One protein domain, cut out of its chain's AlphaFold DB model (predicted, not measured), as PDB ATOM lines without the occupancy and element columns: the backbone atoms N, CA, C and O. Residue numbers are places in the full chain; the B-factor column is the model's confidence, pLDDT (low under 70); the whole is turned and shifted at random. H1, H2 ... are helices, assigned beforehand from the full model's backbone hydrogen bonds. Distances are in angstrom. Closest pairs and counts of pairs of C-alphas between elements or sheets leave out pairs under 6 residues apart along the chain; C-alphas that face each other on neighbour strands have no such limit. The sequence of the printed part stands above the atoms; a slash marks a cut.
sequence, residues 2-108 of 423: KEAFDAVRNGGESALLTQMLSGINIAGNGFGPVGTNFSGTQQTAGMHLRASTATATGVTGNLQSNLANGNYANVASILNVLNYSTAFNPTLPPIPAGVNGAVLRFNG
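Overview. This is residues 2 to 108 of the 423 residues of an uncharacterized protein of Acidobacteria bacterium (UniProt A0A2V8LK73). Little regular structure: six short, mostly crossed helices cluster with H3 nearest the middle, and two long loops, residues 22 to 44 and 81 to 101, lie away from H1. H1 to H6, in chain order, hold 42 of 107 printed residues, all helix with no named strand. The whole is compact, radius of gyration of the C-alphas 12.7 A, spanning 33 by 30 by 25 A.

Along the chain. Find C-alpha 2 at (-22.181, -20.946, 8.800), where H1, residues 2 to 9, begins its 10.4 A. Next come H2, 15 to 21, 10.1 A; H3, 45 to 51, 9.9 A; H4, 63 to 68, 8.6 A; H5, 72 to 80, 11.9 A; H6, 102 to 106, 6.5 A, ending at (-25.315, -20.243, -12.528).

Arrangement. Closest C-alphas show H3 touches H1 (Gly 46, Val 8, 5.0 A), H2 (Ala 45, Thr 18, 5.0 A) and H4 (Arg 50, Gln 64, 5.0 A). H4 and H5, a hairpin, touch at Leu 63 and Val 75, 5.6 A, a shallow tilt of 18 degrees, opposite ways. H6 touches H2 at Leu 104 and Met 20, 5.9 A. In each helix, every O i to N i+4 pair is within hydrogen-bond range.

Size, cuts and confidence. C-alphas 40 and 58 are farthest apart, 36.7 A. The printed part has no cut; links H2 to H3, H3 to H4 and H5 to H6 are long. Residues 85 to 90 have pLDDT under 70.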
ATOM      1  N   LYS A   2     -22.550 -20.113   7.635       90.62
ATOM      2  CA  LYS A   2     -22.181 -20.946   8.800       90.62
ATOM      3  C   LYS A   2     -23.271 -21.950   9.206       90.62
ATOM      4  O   LYS A   2     -23.015 -23.145   9.218       90.62
ATOM      5  N   GLU A   3     -24.489 -21.471   9.455       93.94
ATOM      6  CA  GLU A   3     -25.635 -22.312   9.847       93.94
ATOM      7  C   GLU A   3     -25.954 -23.404   8.816       93.94
ATOM      8  O   GLU A   3     -26.328 -24.516   9.173       93.94
ATOM      9  N   ALA A   4     -25.761 -23.108   7.529       95.31
ATOM     10  CA  ALA A   4     -25.971 -24.069   6.456       95.31
ATOM     11  C   ALA A   4     -24.937 -25.204   6.500       95.31
ATOM     12  O   ALA A   4     -25.293 -26.369   6.331       95.31
ATOM     13  N   PHE A   5     -23.669 -24.876   6.768       95.31
ATOM     14  CA  PHE A   5     -22.623 -25.880   6.956       95.31
ATOM     15  C   PHE A   5     -22.818 -26.679   8.245       95.31
ATOM     16  O   PHE A   5     -22.659 -27.895   8.208       95.31
ATOM     17  N   ASP A   6     -23.233 -26.037   9.342       94.88
ATOM     18  CA  ASP A   6     -23.562 -26.725  10.598       94.88
ATOM     19  C   ASP A   6     -24.687 -27.748  10.396       94.88
ATOM     20  O   ASP A   6     -24.549 -28.904  10.797       94.88
ATOM     21  N   ALA A   7     -25.770 -27.359   9.711       96.12
ATOM     22  CA  ALA A   7     -26.875 -28.259   9.393       96.12
ATOM     23  C   ALA A   7     -26.390 -29.501   8.633       96.12
ATOM     24  O   ALA A   7     -26.685 -30.628   9.031       96.12
ATOM     25  N   VAL A   8     -25.580 -29.312   7.587       97.00
ATOM     26  CA  VAL A   8     -25.043 -30.419   6.783       97.00
ATOM     27  C   VAL A   8     -24.044 -31.275   7.562       97.00
ATOM     28  O   VAL A   8     -24.089 -32.505   7.459       97.00
ATOM     29  N   ARG A   9     -23.168 -30.660   8.363       95.75
ATOM     30  CA  ARG A   9     -22.188 -31.347   9.220       95.75
ATOM     31  C   ARG A   9     -22.863 -32.227  10.278       95.75
ATOM     32  O   ARG A   9     -22.345 -33.293  10.609       95.75
ATOM     33  N   ASN A  10     -24.048 -31.826  10.735       95.56
ATOM     34  CA  ASN A  10     -24.895 -32.592  11.654       95.56
ATOM     35  C   ASN A  10     -25.784 -33.634  10.944       95.56
ATOM     36  O   ASN A  10     -26.547 -34.339  11.597       95.56
ATOM     37  N   GLY A  11     -25.675 -33.782   9.617       94.88
ATOM     38  CA  GLY A  11     -26.427 -34.765   8.826       94.88
ATOM     39  C   GLY A  11     -27.753 -34.263   8.260       94.88
ATOM     40  O   GLY A  11     -28.427 -35.013   7.562       94.88
ATOM     41  N   GLY A  12     -28.105 -33.006   8.522       95.69
ATOM     42  CA  GLY A  12     -29.252 -32.340   7.923       95.69
ATOM     43  C   GLY A  12     -28.957 -31.769   6.536       95.69
ATOM     44  O   GLY A  12     -27.973 -32.111   5.872       95.69
ATOM     45  N   GLU A  13     -29.836 -30.863   6.122       95.94
ATOM     46  CA  GLU A  13     -29.836 -30.195   4.822       95.94
ATOM     47  C   GLU A  13     -30.041 -28.684   5.009       95.94
ATOM     48  O   GLU A  13     -30.468 -28.227   6.070       95.94
ATOM     49  N   SER A  14     -29.739 -27.887   3.983       96.69
ATOM     50  CA  SER A  14     -29.922 -26.433   4.017       96.69
ATOM     51  C   SER A  14     -30.489 -25.926   2.702       96.69
ATOM     52  O   SER A  14     -29.903 -26.173   1.652       96.69
ATOM     53  N   ALA A  15     -31.570 -25.144   2.762       95.50
ATOM     54  CA  ALA A  15     -32.179 -24.530   1.581       95.50
ATOM     55  C   ALA A  15     -31.176 -23.679   0.780       95.50
ATOM     56  O   ALA A  15     -31.167 -23.732  -0.447       95.50
ATOM     57  N   LEU A  16     -30.279 -22.969   1.475       95.06
ATOM     58  CA  LEU A  16     -29.220 -22.176   0.851       95.06
ATOM     59  C   LEU A  16     -28.283 -23.054   0.009       95.06
ATOM     60  O   LEU A  16     -28.003 -22.731  -1.140       95.06
ATOM     61  N   LEU A  17     -27.813 -24.172   0.570       94.69
ATOM     62  CA  LEU A  17     -26.893 -25.079  -0.125       94.69
ATOM     63  C   LEU A  17     -27.596 -25.868  -1.230       94.69
ATOM     64  O   LEU A  17     -26.999 -26.107  -2.278       94.69
ATOM     65  N   THR A  18     -28.867 -26.221  -1.028       94.56
ATOM     66  CA  THR A  18     -29.712 -26.823  -2.063       94.56
ATOM     67  C   THR A  18     -29.835 -25.902  -3.268       94.56
ATOM     68  O   THR A  18     -29.621 -26.356  -4.386       94.56
ATOM     69  N   GLN A  19     -30.098 -24.609  -3.056       93.31
ATOM     70  CA  GLN A  19     -30.119 -23.639  -4.147       93.31
ATOM     71  C   GLN A  19     -28.738 -23.514  -4.806       93.31
ATOM     72  O   GLN A  19     -28.645 -23.595  -6.024       93.31
ATOM     73  N   MET A  20     -27.659 -23.384  -4.022       91.62
ATOM     74  CA  MET A  20     -26.290 -23.220  -4.542       91.62
ATOM     75  C   MET A  20     -25.811 -24.357  -5.436       91.62
ATOM     76  O   MET A  20     -24.983 -24.120  -6.312       91.62
ATOM     77  N   LEU A  21     -26.273 -25.580  -5.188       91.06
ATOM     78  CA  LEU A  21     -25.798 -26.775  -5.881       91.06
ATOM     79  C   LEU A  21     -26.855 -27.417  -6.776       91.06
ATOM     80  O   LEU A  21     -26.578 -28.460  -7.366       91.06
ATOM     81  N   SER A  22     -28.036 -26.807  -6.886       90.44
ATOM     82  CA  SER A  22     -29.157 -27.322  -7.668       90.44
ATOM     83  C   SER A  22     -28.713 -27.709  -9.079       90.44
ATOM     84  O   SER A  22     -28.072 -26.926  -9.779       90.44
ATOM     85  N   GLY A  23     -29.027 -28.938  -9.488       87.62
ATOM     86  CA  GLY A  23     -28.716 -29.452 -10.819       87.62
ATOM     87  C   GLY A  23     -27.250 -29.816 -11.061       87.62
ATOM     88  O   GLY A  23     -26.924 -30.179 -12.189       87.62
ATOM     89  N   ILE A  24     -26.373 -29.786 -10.047       86.88
ATOM     90  CA  ILE A  24     -24.927 -30.032 -10.190       86.88
ATOM     91  C   ILE A  24     -24.499 -31.286  -9.414       86.88
ATOM     92  O   ILE A  24     -24.979 -31.547  -8.311       86.88
ATOM     93  N   ASN A  25     -23.559 -32.066  -9.963       88.12
ATOM     94  CA  ASN A  25     -22.871 -33.137  -9.238       88.12
ATOM     95  C   ASN A  25     -21.450 -32.702  -8.847       88.12
ATOM     96  O   ASN A  25     -20.598 -32.512  -9.712       88.12
ATOM     97  N   ILE A  26     -21.202 -32.588  -7.537       88.50
ATOM     98  CA  ILE A  26     -19.876 -32.303  -6.959       88.50
ATOM     99  C   ILE A  26     -19.324 -33.474  -6.132       88.50
ATOM    100  O   ILE A  26     -18.191 -33.410  -5.661       88.50
ATOM    101  N   ALA A  27     -20.121 -34.523  -5.919       88.31
ATOM    102  CA  ALA A  27     -19.726 -35.713  -5.171       88.31
ATOM    103  C   ALA A  27     -18.944 -36.711  -6.041       88.31
ATOM    104  O   ALA A  27     -18.199 -37.537  -5.521       88.31
ATOM    105  N   GLY A  28     -19.062 -36.589  -7.367       84.62
ATOM    106  CA  GLY A  28     -18.323 -37.386  -8.339       84.62
ATOM    107  C   GLY A  28     -19.052 -38.671  -8.725       84.62
ATOM    108  O   GLY A  28     -20.284 -38.723  -8.758       84.62
ATOM    109  N   ASN A  29     -18.283 -39.704  -9.070       84.38
ATOM    110  CA  ASN A  29     -18.825 -40.981  -9.536       84.38
ATOM    111  C   ASN A  29     -19.716 -41.638  -8.473       84.38
ATOM    112  O   ASN A  29     -19.369 -41.674  -7.297       84.38
ATOM    113  N   GLY A  30     -20.843 -42.202  -8.909       85.31
ATOM    114  CA  GLY A  30     -21.825 -42.832  -8.019       85.31
ATOM    115  C   GLY A  30     -22.905 -41.884  -7.490       85.31
ATOM    116  O   GLY A  30     -23.801 -42.341  -6.786       85.31
ATOM    117  N   PHE A  31     -22.866 -40.607  -7.875       88.81
ATOM    118  CA  PHE A  31     -23.872 -39.603  -7.532       88.81
ATOM    119  C   PHE A  31     -24.496 -39.002  -8.794       88.81
ATOM    120  O   PHE A  31     -23.866 -38.940  -9.853       88.81
ATOM    121  N   GLY A  32     -25.746 -38.558  -8.673       88.88
ATOM    122  CA  GLY A  32     -26.422 -37.764  -9.701       88.88
ATOM    123  C   GLY A  32     -26.414 -36.279  -9.343       88.88
ATOM    124  O   GLY A  32     -25.883 -35.909  -8.304       88.88
ATOM    125  N   PRO A  33     -26.988 -35.398 -10.170       89.50
ATOM    126  CA  PRO A  33     -27.080 -33.977  -9.841       89.50
ATOM    127  C   PRO A  33     -28.008 -33.689  -8.649       89.50
ATOM    128  O   PRO A  33     -29.048 -34.335  -8.514       89.50
ATOM    129  N   VAL A  34     -27.686 -32.692  -7.810       91.69
ATOM    130  CA  VAL A  34     -28.544 -32.300  -6.669       91.69
ATOM    131  C   VAL A  34     -29.950 -31.943  -7.153       91.69
ATOM    132  O   VAL A  34     -30.114 -31.234  -8.144       91.69
ATOM    133  N   GLY A  35     -30.968 -32.414  -6.433       90.31
ATOM    134  CA  GLY A  35     -32.377 -32.225  -6.781       90.31
ATOM    135  C   GLY A  35     -32.944 -33.307  -7.703       90.31
ATOM    136  O   GLY A  35     -34.142 -33.300  -7.968       90.31
ATOM    137  N   THR A  36     -32.123 -34.259  -8.160       90.81
ATOM    138  CA  THR A  36     -32.571 -35.402  -8.968       90.81
ATOM    139  C   THR A  36     -32.622 -36.697  -8.156       90.81
ATOM    140  O   THR A  36     -32.066 -36.791  -7.060       90.81
ATOM    141  N   ASN A  37     -33.282 -37.717  -8.705       91.62
ATOM    142  CA  ASN A  37     -33.186 -39.087  -8.211       91.62
ATOM    143  C   ASN A  37     -32.146 -39.838  -9.043       91.62
ATOM    144  O   ASN A  37     -32.277 -39.933 -10.262       91.62
ATOM    145  N   PHE A  38     -31.139 -40.404  -8.382       89.88
ATOM    146  CA  PHE A  38     -30.094 -41.198  -9.020       89.88
ATOM    147  C   PHE A  38     -29.975 -42.539  -8.305       89.88
ATOM    148  O   PHE A  38     -29.863 -42.579  -7.080       89.88
ATOM    149  N   SER A  39     -30.068 -43.637  -9.057       89.19
ATOM    150  CA  SER A  39     -30.049 -45.006  -8.517       89.19
ATOM    151  C   SER A  39     -31.021 -45.214  -7.340       89.19
ATOM    152  O   SER A  39     -30.676 -45.820  -6.330       89.19
ATOM    153  N   GLY A  40     -32.233 -44.654  -7.441       89.50
ATOM    154  CA  GLY A  40     -33.276 -44.765  -6.410       89.50
ATOM    155  C   GLY A  40     -33.076 -43.887  -5.168       89.50
ATOM    156  O   GLY A  40     -33.894 -43.949  -4.256       89.50
ATOM    157  N   THR A  41     -32.031 -43.055  -5.126       91.88
ATOM    158  CA  THR A  41     -31.735 -42.162  -3.998       91.88
ATOM    159  C   THR A  41     -31.863 -40.698  -4.412       91.88
ATOM    160  O   THR A  41     -31.253 -40.268  -5.399       91.88
ATOM    161  N   GLN A  42     -32.620 -39.917  -3.637       93.88
ATOM    162  CA  GLN A  42     -32.715 -38.470  -3.823       93.88
ATOM    163  C   GLN A  42     -31.369 -37.807  -3.511       93.88
ATOM    164  O   GLN A  42     -30.821 -37.961  -2.419       93.88
ATOM    165  N   GLN A  43     -30.838 -37.063  -4.478       94.19
ATOM    166  CA  GLN A  43     -29.555 -36.381  -4.365       94.19
ATOM    167  C   GLN A  43     -29.744 -35.028  -3.672       94.19
ATOM    168  O   GLN A  43     -30.395 -34.128  -4.210       94.19
ATOM    169  N   THR A  44     -29.179 -34.873  -2.474       96.00
ATOM    170  CA  THR A  44     -29.260 -33.636  -1.682       96.00
ATOM    171  C   THR A  44     -27.927 -32.891  -1.663       96.00
ATOM    172  O   THR A  44     -26.854 -33.486  -1.805       96.00
ATOM    173  N   ALA A  45     -27.971 -31.575  -1.450       94.94
ATOM    174  CA  ALA A  45     -26.756 -30.775  -1.334       94.94
ATOM    175  C   ALA A  45     -25.891 -31.224  -0.151       94.94
ATOM    176  O   ALA A  45     -24.670 -31.301  -0.273       94.94
ATOM    177  N   GLY A  46     -26.505 -31.578   0.978       96.12
ATOM    178  CA  GLY A  46     -25.799 -32.076   2.145       96.12
ATOM    179  C   GLY A  46     -25.082 -33.393   1.877       96.12
ATOM    180  O   GLY A  46     -23.913 -33.522   2.229       96.12
ATOM    181  N   MET A  47     -25.722 -34.342   1.185       95.50
ATOM    182  CA  MET A  47     -25.067 -35.581   0.751       95.50
ATOM    183  C   MET A  47     -23.832 -35.281  -0.101       95.50
ATOM    184  O   MET A  47     -22.770 -35.863   0.120       95.50
ATOM    185  N   HIS A  48     -23.956 -34.331  -1.027       94.31
ATOM    186  CA  HIS A  48     -22.866 -33.950  -1.911       94.31
ATOM    187  C   HIS A  48     -21.704 -33.301  -1.165       94.31
ATOM    188  O   HIS A  48     -20.555 -33.685  -1.371       94.31
ATOM    189  N   LEU A  49     -21.988 -32.364  -0.261       95.38
ATOM    190  CA  LEU A  49     -20.970 -31.740   0.582       95.38
ATOM    191  C   LEU A  49     -20.223 -32.773   1.436       95.38
ATOM    192  O   LEU A  49     -19.008 -32.674   1.600       95.38
ATOM    193  N   ARG A  50     -20.945 -33.766   1.968       96.38
ATOM    194  CA  ARG A  50     -20.370 -34.816   2.814       96.38
ATOM    195  C   ARG A  50     -19.596 -35.879   2.042       96.38
ATOM    196  O   ARG A  50     -18.790 -36.556   2.664       96.38
ATOM    197  N   ALA A  51     -19.828 -36.046   0.742       94.19
ATOM    198  CA  ALA A  51     -19.146 -37.042  -0.091       94.19
ATOM    199  C   ALA A  51     -18.048 -36.450  -0.992       94.19
ATOM    200  O   ALA A  51     -17.170 -37.175  -1.449       94.19
ATOM    201  N   SER A  52     -18.093 -35.145  -1.267       92.81
ATOM    202  CA  SER A  52     -17.214 -34.515  -2.249       92.81
ATOM    203  C   SER A  52     -15.751 -34.489  -1.816       92.81
ATOM    204  O   SER A  52     -15.386 -34.006  -0.740       92.81
ATOM    205  N   THR A  53     -14.894 -34.917  -2.738       91.88
ATOM    206  CA  THR A  53     -13.437 -34.828  -2.638       91.88
ATOM    207  C   THR A  53     -12.868 -33.610  -3.370       91.88
ATOM    208  O   THR A  53     -11.657 -33.535  -3.569       91.88
ATOM    209  N   ALA A  54     -13.709 -32.635  -3.739       89.69
ATOM    210  CA  ALA A  54     -13.277 -31.415  -4.415       89.69
ATOM    211  C   ALA A  54     -12.234 -30.639  -3.592       89.69
ATOM    212  O   ALA A  54     -12.342 -30.521  -2.368       89.69
ATOM    213  N   THR A  55     -11.244 -30.083  -4.284       89.06
ATOM    214  CA  THR A  55     -10.141 -29.297  -3.715       89.06
ATOM    215  C   THR A  55     -10.033 -27.946  -4.415       89.06
ATOM    216  O   THR A  55     -10.529 -27.775  -5.526       89.06
ATOM    217  N   ALA A  56      -9.318 -27.006  -3.802       84.19
ATOM    218  CA  ALA A  56      -8.996 -25.714  -4.397       84.19
ATOM    219  C   ALA A  56      -7.510 -25.395  -4.219       84.19
ATOM    220  O   ALA A  56      -6.894 -25.793  -3.227       84.19
ATOM    221  N   THR A  57      -6.931 -24.654  -5.164       81.44
ATOM    222  CA  THR A  57      -5.554 -24.157  -5.054       81.44
ATOM    223  C   THR A  57      -5.391 -23.348  -3.767       81.44
ATOM    224  O   THR A  57      -6.181 -22.447  -3.495       81.44
ATOM    225  N   GLY A  58      -4.368 -23.664  -2.969       76.69
ATOM    226  CA  GLY A  58      -4.108 -22.991  -1.690       76.69
ATOM    227  C   GLY A  58      -4.957 -23.485  -0.511       76.69
ATOM    228  O   GLY A  58      -4.773 -22.995   0.600       76.69
ATOM    229  N   VAL A  59      -5.836 -24.473  -0.713       80.81
ATOM    230  CA  VAL A  59      -6.606 -25.121   0.358       80.81
ATOM    231  C   VAL A  59      -6.005 -26.489   0.676       80.81
ATOM    232  O   VAL A  59      -5.799 -27.316  -0.208       80.81
ATOM    233  N   THR A  60      -5.724 -26.750   1.954       81.25
ATOM    234  CA  THR A  60      -5.330 -28.084   2.427       81.25
ATOM    235  C   THR A  60      -6.570 -28.946   2.674       81.25
ATOM    236  O   THR A  60      -7.527 -28.507   3.311       81.25
ATOM    237  N   GLY A  61      -6.537 -30.194   2.204       87.38
ATOM    238  CA  GLY A  61      -7.668 -31.116   2.304       87.38
ATOM    239  C   GLY A  61      -8.729 -30.882   1.226       87.38
ATOM    240  O   GLY A  61      -8.550 -30.082   0.312       87.38
ATOM    241  N   ASN A  62      -9.839 -31.607   1.335       91.56
ATOM    242  CA  ASN A  62     -10.950 -31.557   0.389       91.56
ATOM    243  C   ASN A  62     -12.229 -31.047   1.071       91.56
ATOM    244  O   ASN A  62     -12.217 -30.726   2.262       91.56
ATOM    245  N   LEU A  63     -13.323 -30.933   0.320       93.00
ATOM    246  CA  LEU A  63     -14.593 -30.419   0.835       93.00
ATOM    247  C   LEU A  63     -15.096 -31.240   2.035       93.00
ATOM    248  O   LEU A  63     -15.403 -30.656   3.075       93.00
ATOM    249  N   GLN A  64     -15.100 -32.573   1.928       94.94
ATOM    250  CA  GLN A  64     -15.510 -33.481   3.003       94.94
ATOM    251  C   GLN A  64     -14.666 -33.303   4.275       94.94
ATOM    252  O   GLN A  64     -15.222 -33.146   5.364       94.94
ATOM    253  N   SER A  65     -13.335 -33.312   4.171       92.75
ATOM    254  CA  SER A  65     -12.460 -33.215   5.342       92.75
ATOM    255  C   SER A  65     -12.517 -31.832   5.986       92.75
ATOM    256  O   SER A  65     -12.551 -31.723   7.212       92.75
ATOM    257  N   ASN A  66     -12.607 -30.761   5.194       92.25
ATOM    258  CA  ASN A  66     -12.780 -29.413   5.731       92.25
ATOM    259  C   ASN A  66     -14.148 -29.247   6.408       92.25
ATOM    260  O   ASN A  66     -14.222 -28.635   7.471       92.25
ATOM    261  N   LEU A  67     -15.213 -29.844   5.864       94.19
ATOM    262  CA  LEU A  67     -16.534 -29.856   6.494       94.19
ATOM    263  C   LEU A  67     -16.537 -30.640   7.816       94.19
ATOM    264  O   LEU A  67     -17.040 -30.137   8.821       94.19
ATOM    265  N   ALA A  68     -15.949 -31.840   7.846       94.19
ATOM    266  CA  ALA A  68     -15.867 -32.667   9.051       94.19
ATOM    267  C   ALA A  68     -15.123 -31.944  10.188       94.19
ATOM    268  O   ALA A  68     -15.612 -31.872  11.322       94.19
ATOM    269  N   ASN A  69     -13.992 -31.318   9.854       91.31
ATOM    270  CA  ASN A  69     -13.164 -30.539  10.777       91.31
ATOM    271  C   ASN A  69     -13.708 -29.122  11.058       91.31
ATOM    272  O   ASN A  69     -13.081 -28.366  11.796       91.31
ATOM    273  N   GLY A  70     -14.851 -28.747  10.468       89.88
ATOM    274  CA  GLY A  70     -15.500 -27.449  10.668       89.88
ATOM    275  C   GLY A  70     -14.734 -26.245  10.093       89.88
ATOM    276  O   GLY A  70     -15.025 -25.090  10.397       89.88
ATOM    277  N   ASN A  71     -13.766 -26.485   9.205       87.69
ATOM    278  CA  ASN A  71     -13.024 -25.441   8.508       87.69
ATOM    279  C   ASN A  71     -13.873 -24.801   7.395       87.69
ATOM    280  O   ASN A  71     -13.664 -25.006   6.199       87.69
ATOM    281  N   TYR A  72     -14.867 -24.019   7.809       89.38
ATOM    282  CA  TYR A  72     -15.857 -23.421   6.918       89.38
ATOM    283  C   TYR A  72     -15.284 -22.353   5.990       89.38
ATOM    284  O   TYR A  72     -15.846 -22.139   4.919       89.38
ATOM    285  N   ALA A  73     -14.161 -21.726   6.351       84.88
ATOM    286  CA  ALA A  73     -13.436 -20.837   5.448       84.88
ATOM    287  C   ALA A  73     -12.915 -21.615   4.230       84.88
ATOM    288  O   ALA A  73     -13.158 -21.212   3.097       84.88
ATOM    289  N   ASN A  74     -12.297 -22.779   4.447       87.06
ATOM    290  CA  ASN A  74     -11.842 -23.636   3.354       87.06
ATOM    291  C   ASN A  74     -13.000 -24.267   2.574       87.06
ATOM    292  O   ASN A  74     -12.922 -24.338   1.351       87.06
ATOM    293  N   VAL A  75     -14.087 -24.676   3.245       90.75
ATOM    294  CA  VAL A  75     -15.311 -25.135   2.556       90.75
ATOM    295  C   VAL A  75     -15.815 -24.040   1.616       90.75
ATOM    296  O   VAL A  75     -16.033 -24.298   0.437       90.75
ATOM    297  N   ALA A  76     -15.934 -22.805   2.106       90.06
ATOM    298  CA  ALA A  76     -16.364 -21.665   1.308       90.06
ATOM    299  C   ALA A  76     -15.392 -21.355   0.154       90.06
ATOM    300  O   ALA A  76     -15.843 -21.136  -0.966       90.06
ATOM    301  N   SER A  77     -14.076 -21.403   0.388       87.94
ATOM    302  CA  SER A  77     -13.063 -21.220  -0.660       87.94
ATOM    303  C   SER A  77     -13.167 -22.273  -1.761       87.94
ATOM    304  O   SER A  77     -13.093 -21.919  -2.935       87.94
ATOM    305  N   ILE A  78     -13.395 -23.545  -1.411       89.44
ATOM    306  CA  ILE A  78     -13.621 -24.608  -2.401       89.44
ATOM    307  C   ILE A  78     -14.911 -24.337  -3.176       89.44
ATOM    308  O   ILE A  78     -14.878 -24.354  -4.404       89.44
ATOM    309  N   LEU A  79     -16.017 -24.015  -2.488       90.88
ATOM    310  CA  LEU A  79     -17.292 -23.664  -3.127       90.88
ATOM    311  C   LEU A  79     -17.159 -22.484  -4.103       90.88
ATOM    312  O   LEU A  79     -17.810 -22.471  -5.146       90.88
ATOM    313  N   ASN A  80     -16.301 -21.514  -3.788       88.75
ATOM    314  CA  ASN A  80     -16.086 -20.327  -4.606       88.75
ATOM    315  C   ASN A  80     -15.413 -20.629  -5.953       88.75
ATOM    316  O   ASN A  80     -15.695 -19.941  -6.925       88.75
ATOM    317  N   VAL A  81     -14.542 -21.638  -6.028       86.12
ATOM    318  CA  VAL A  81     -13.839 -22.027  -7.269       86.12
ATOM    319  C   VAL A  81     -14.349 -23.339  -7.857       86.12
ATOM    320  O   VAL A  81     -13.675 -23.937  -8.700       86.12
ATOM    321  N   LEU A  82     -15.514 -23.808  -7.399       85.56
ATOM    322  CA  LEU A  82     -16.106 -25.039  -7.902       85.56
ATOM    323  C   LEU A  82     -16.233 -24.990  -9.422       85.56
ATOM    324  O   LEU A  82     -16.681 -24.009 -10.013       85.56
ATOM    325  N   ASN A  83     -15.891 -26.115 -10.026       77.88
ATOM    326  CA  ASN A  83     -16.224 -26.460 -11.393       77.88
ATOM    327  C   ASN A  83     -16.994 -27.788 -11.369       77.88
ATOM    328  O   ASN A  83     -17.028 -28.486 -10.353       77.88
ATOM    329  N   TYR A  84     -17.640 -28.131 -12.478       73.25
ATOM    330  CA  TYR A  84     -18.284 -29.429 -12.645       73.25
ATOM    331  C   TYR A  84     -17.959 -30.003 -14.020       73.25
ATOM    332  O   TYR A  84     -17.740 -29.270 -14.986       73.25
ATOM    333  N   SER A  85     -17.939 -31.331 -14.112       62.44
ATOM    334  CA  SER A  85     -17.817 -32.024 -15.394       62.44
ATOM    335  C   SER A  85     -19.194 -32.134 -16.045       62.44
ATOM    336  O   SER A  85     -20.111 -32.743 -15.490       62.44
ATOM    337  N   THR A  86     -19.336 -31.558 -17.239       61.78
ATOM    338  CA  THR A  86     -20.582 -31.583 -18.022       61.78
ATOM    339  C   THR A  86     -20.995 -32.998 -18.431       61.78
ATOM    340  O   THR A  86     -22.164 -33.228 -18.713       61.78
ATOM    341  N   ALA A  87     -20.087 -33.980 -18.393       56.34
ATOM    342  CA  ALA A  87     -20.400 -35.375 -18.707       56.34
ATOM    343  C   ALA A  87     -21.463 -35.992 -17.771       56.34
ATOM    344  O   ALA A  87     -22.172 -36.908 -18.178       56.34
ATOM    345  N   PHE A  88     -21.604 -35.487 -16.540       63.75
ATOM    346  CA  PHE A  88     -22.590 -35.978 -15.564       63.75
ATOM    347  C   PHE A  88     -23.926 -35.230 -15.609       63.75
ATOM    348  O   PHE A  88     -24.914 -35.695 -15.044       63.75
ATOM    349  N   ASN A  89     -23.961 -34.073 -16.270       68.31
ATOM    350  CA  ASN A  89     -25.188 -33.373 -16.615       68.31
ATOM    351  C   ASN A  89     -24.968 -32.616 -17.937       68.31
ATOM    352  O   ASN A  89     -24.533 -31.460 -17.914       68.31
ATOM    353  N   PRO A  90     -25.264 -33.251 -19.088       68.19
ATOM    354  CA  PRO A  90     -24.947 -32.703 -20.407       68.19
ATOM    355  C   PRO A  90     -25.746 -31.439 -20.749       68.19
ATOM    356  O   PRO A  90     -25.459 -30.787 -21.747       68.19
ATOM    357  N   THR A  91     -26.740 -31.083 -19.929       71.75
ATOM    358  CA  THR A  91     -27.534 -29.858 -20.090       71.75
ATOM    359  C   THR A  91     -26.875 -28.621 -19.475       71.75
ATOM    360  O   THR A  91     -27.313 -27.505 -19.746       71.75
ATOM    361  N   LEU A  92     -25.821 -28.788 -18.664       73.88
ATOM    362  CA  LEU A  92     -25.135 -27.668 -18.026       73.88
ATOM    363  C   LEU A  92     -24.061 -27.054 -18.939       73.88
ATOM    364  O   LEU A  92     -23.298 -27.790 -19.571       73.88
ATOM    365  N   PRO A  93     -23.912 -25.716 -18.952       75.75
ATOM    366  CA  PRO A  93     -22.807 -25.067 -19.649       75.75
ATOM    367  C   PRO A  93     -21.466 -25.432 -18.988       75.75
ATOM    368  O   PRO A  93     -21.416 -25.550 -17.763       75.75
ATOM    369  N   PRO A  94     -20.364 -25.594 -19.741       74.12
ATOM    370  CA  PRO A  94     -19.058 -25.863 -19.149       74.12
ATOM    371  C   PRO A  94     -18.577 -24.660 -18.328       74.12
ATOM    372  O   PRO A  94     -18.573 -23.530 -18.815       74.12
ATOM    373  N   ILE A  95     -18.133 -24.909 -17.095       75.06
ATOM    374  CA  ILE A  95     -17.509 -23.896 -16.235       75.06
ATOM    375  C   ILE A  95     -16.002 -24.173 -16.162       75.06
ATOM    376  O   ILE A  95     -15.610 -25.205 -15.609       75.06
ATOM    377  N   PRO A  96     -15.145 -23.287 -16.709       71.69
ATOM    378  CA  PRO A  96     -13.697 -23.447 -16.637       71.69
ATOM    379  C   PRO A  96     -13.192 -23.480 -15.191       71.69
ATOM    380  O   PRO A  96     -13.707 -22.780 -14.315       71.69
ATOM    381  N   ALA A  97     -12.145 -24.265 -14.944       72.38
ATOM    382  CA  ALA A  97     -11.484 -24.282 -13.646       72.38
ATOM    383  C   ALA A  97     -10.860 -22.912 -13.319       72.38
ATOM    384  O   ALA A  97     -10.314 -22.245 -14.195       72.38
ATOM    385  N   GLY A  98     -10.915 -22.513 -12.045       72.44
ATOM    386  CA  GLY A  98     -10.264 -21.292 -11.553       72.44
ATOM    387  C   GLY A  98     -11.072 -19.999 -11.712       72.44
ATOM    388  O   GLY A  98     -10.571 -18.939 -11.348       72.44
ATOM    389  N   VAL A  99     -12.311 -20.063 -12.210       78.88
ATOM    390  CA  VAL A  99     -13.201 -18.893 -12.272       78.88
ATOM    391  C   VAL A  99     -13.991 -18.769 -10.968       78.88
ATOM    392  O   VAL A  99     -14.882 -19.572 -10.689       78.88
ATOM    393  N   ASN A 100     -13.681 -17.735 -10.186       84.44
ATOM    394  CA  ASN A 100     -14.369 -17.434  -8.932       84.44
ATOM    395  C   ASN A 100     -15.875 -17.196  -9.153       84.44
ATOM    396  O   ASN A 100     -16.291 -16.512 -10.086       84.44
ATOM    397  N   GLY A 101     -16.705 -17.782  -8.294       82.69
ATOM    398  CA  GLY A 101     -18.150 -17.580  -8.254       82.69
ATOM    399  C   GLY A 101     -18.928 -18.103  -9.467       82.69
ATOM    400  O   GLY A 101     -20.123 -17.837  -9.566       82.69
ATOM    401  N   ALA A 102     -18.314 -18.835 -10.403       82.56
ATOM    402  CA  ALA A 102     -18.989 -19.246 -11.638       82.56
ATOM    403  C   ALA A 102     -20.178 -20.194 -11.395       82.56
ATOM    404  O   ALA A 102     -21.271 -19.948 -11.905       82.56
ATOM    405  N   VAL A 103     -19.998 -21.224 -10.562       83.12
ATOM    406  CA  VAL A 103     -21.082 -22.142 -10.157       83.12
ATOM    407  C   VAL A 103     -22.177 -21.412  -9.376       83.12
ATOM    408  O   VAL A 103     -23.363 -21.651  -9.585       83.12
ATOM    409  N   LEU A 104     -21.785 -20.477  -8.512       87.12
ATOM    410  CA  LEU A 104     -22.720 -19.685  -7.715       87.12
ATOM    411  C   LEU A 104     -23.605 -18.806  -8.615       87.12
ATOM    412  O   LEU A 104     -24.823 -18.795  -8.443       87.12
ATOM    413  N   ARG A 105     -23.018 -18.145  -9.624       87.19
ATOM    414  CA  ARG A 105     -23.748 -17.336 -10.615       87.19
ATOM    415  C   ARG A 105     -24.756 -18.139 -11.416       87.19
ATOM    416  O   ARG A 105     -25.864 -17.657 -11.634       87.19
ATOM    417  N   PHE A 106     -24.392 -19.354 -11.823       84.94
ATOM    418  CA  PHE A 106     -25.315 -20.243 -12.528       84.94
ATOM    419  C   PHE A 106     -26.590 -20.501 -11.707       84.94
ATOM    420  O   PHE A 106     -27.691 -20.466 -12.246       84.94
ATOM    421  N   ASN A 107     -26.446 -20.650 -10.389       87.94
ATOM    422  CA  ASN A 107     -27.554 -20.863  -9.458       87.94
ATOM    423  C   ASN A 107     -28.130 -19.566  -8.848       87.94
ATOM    424  O   ASN A 107     -28.780 -19.592  -7.799       87.94
ATOM    425  N   GLY A 108     -27.921 -18.424  -9.515       89.50
ATOM    426  CA  GLY A 108     -28.564 -17.148  -9.188       89.50
ATOM    427  C   GLY A 108     -27.930 -16.362  -8.037       89.50
ATOM    428  O   GLY A 108     -28.529 -15.399  -7.561       89.50
TER     429      GLY A 108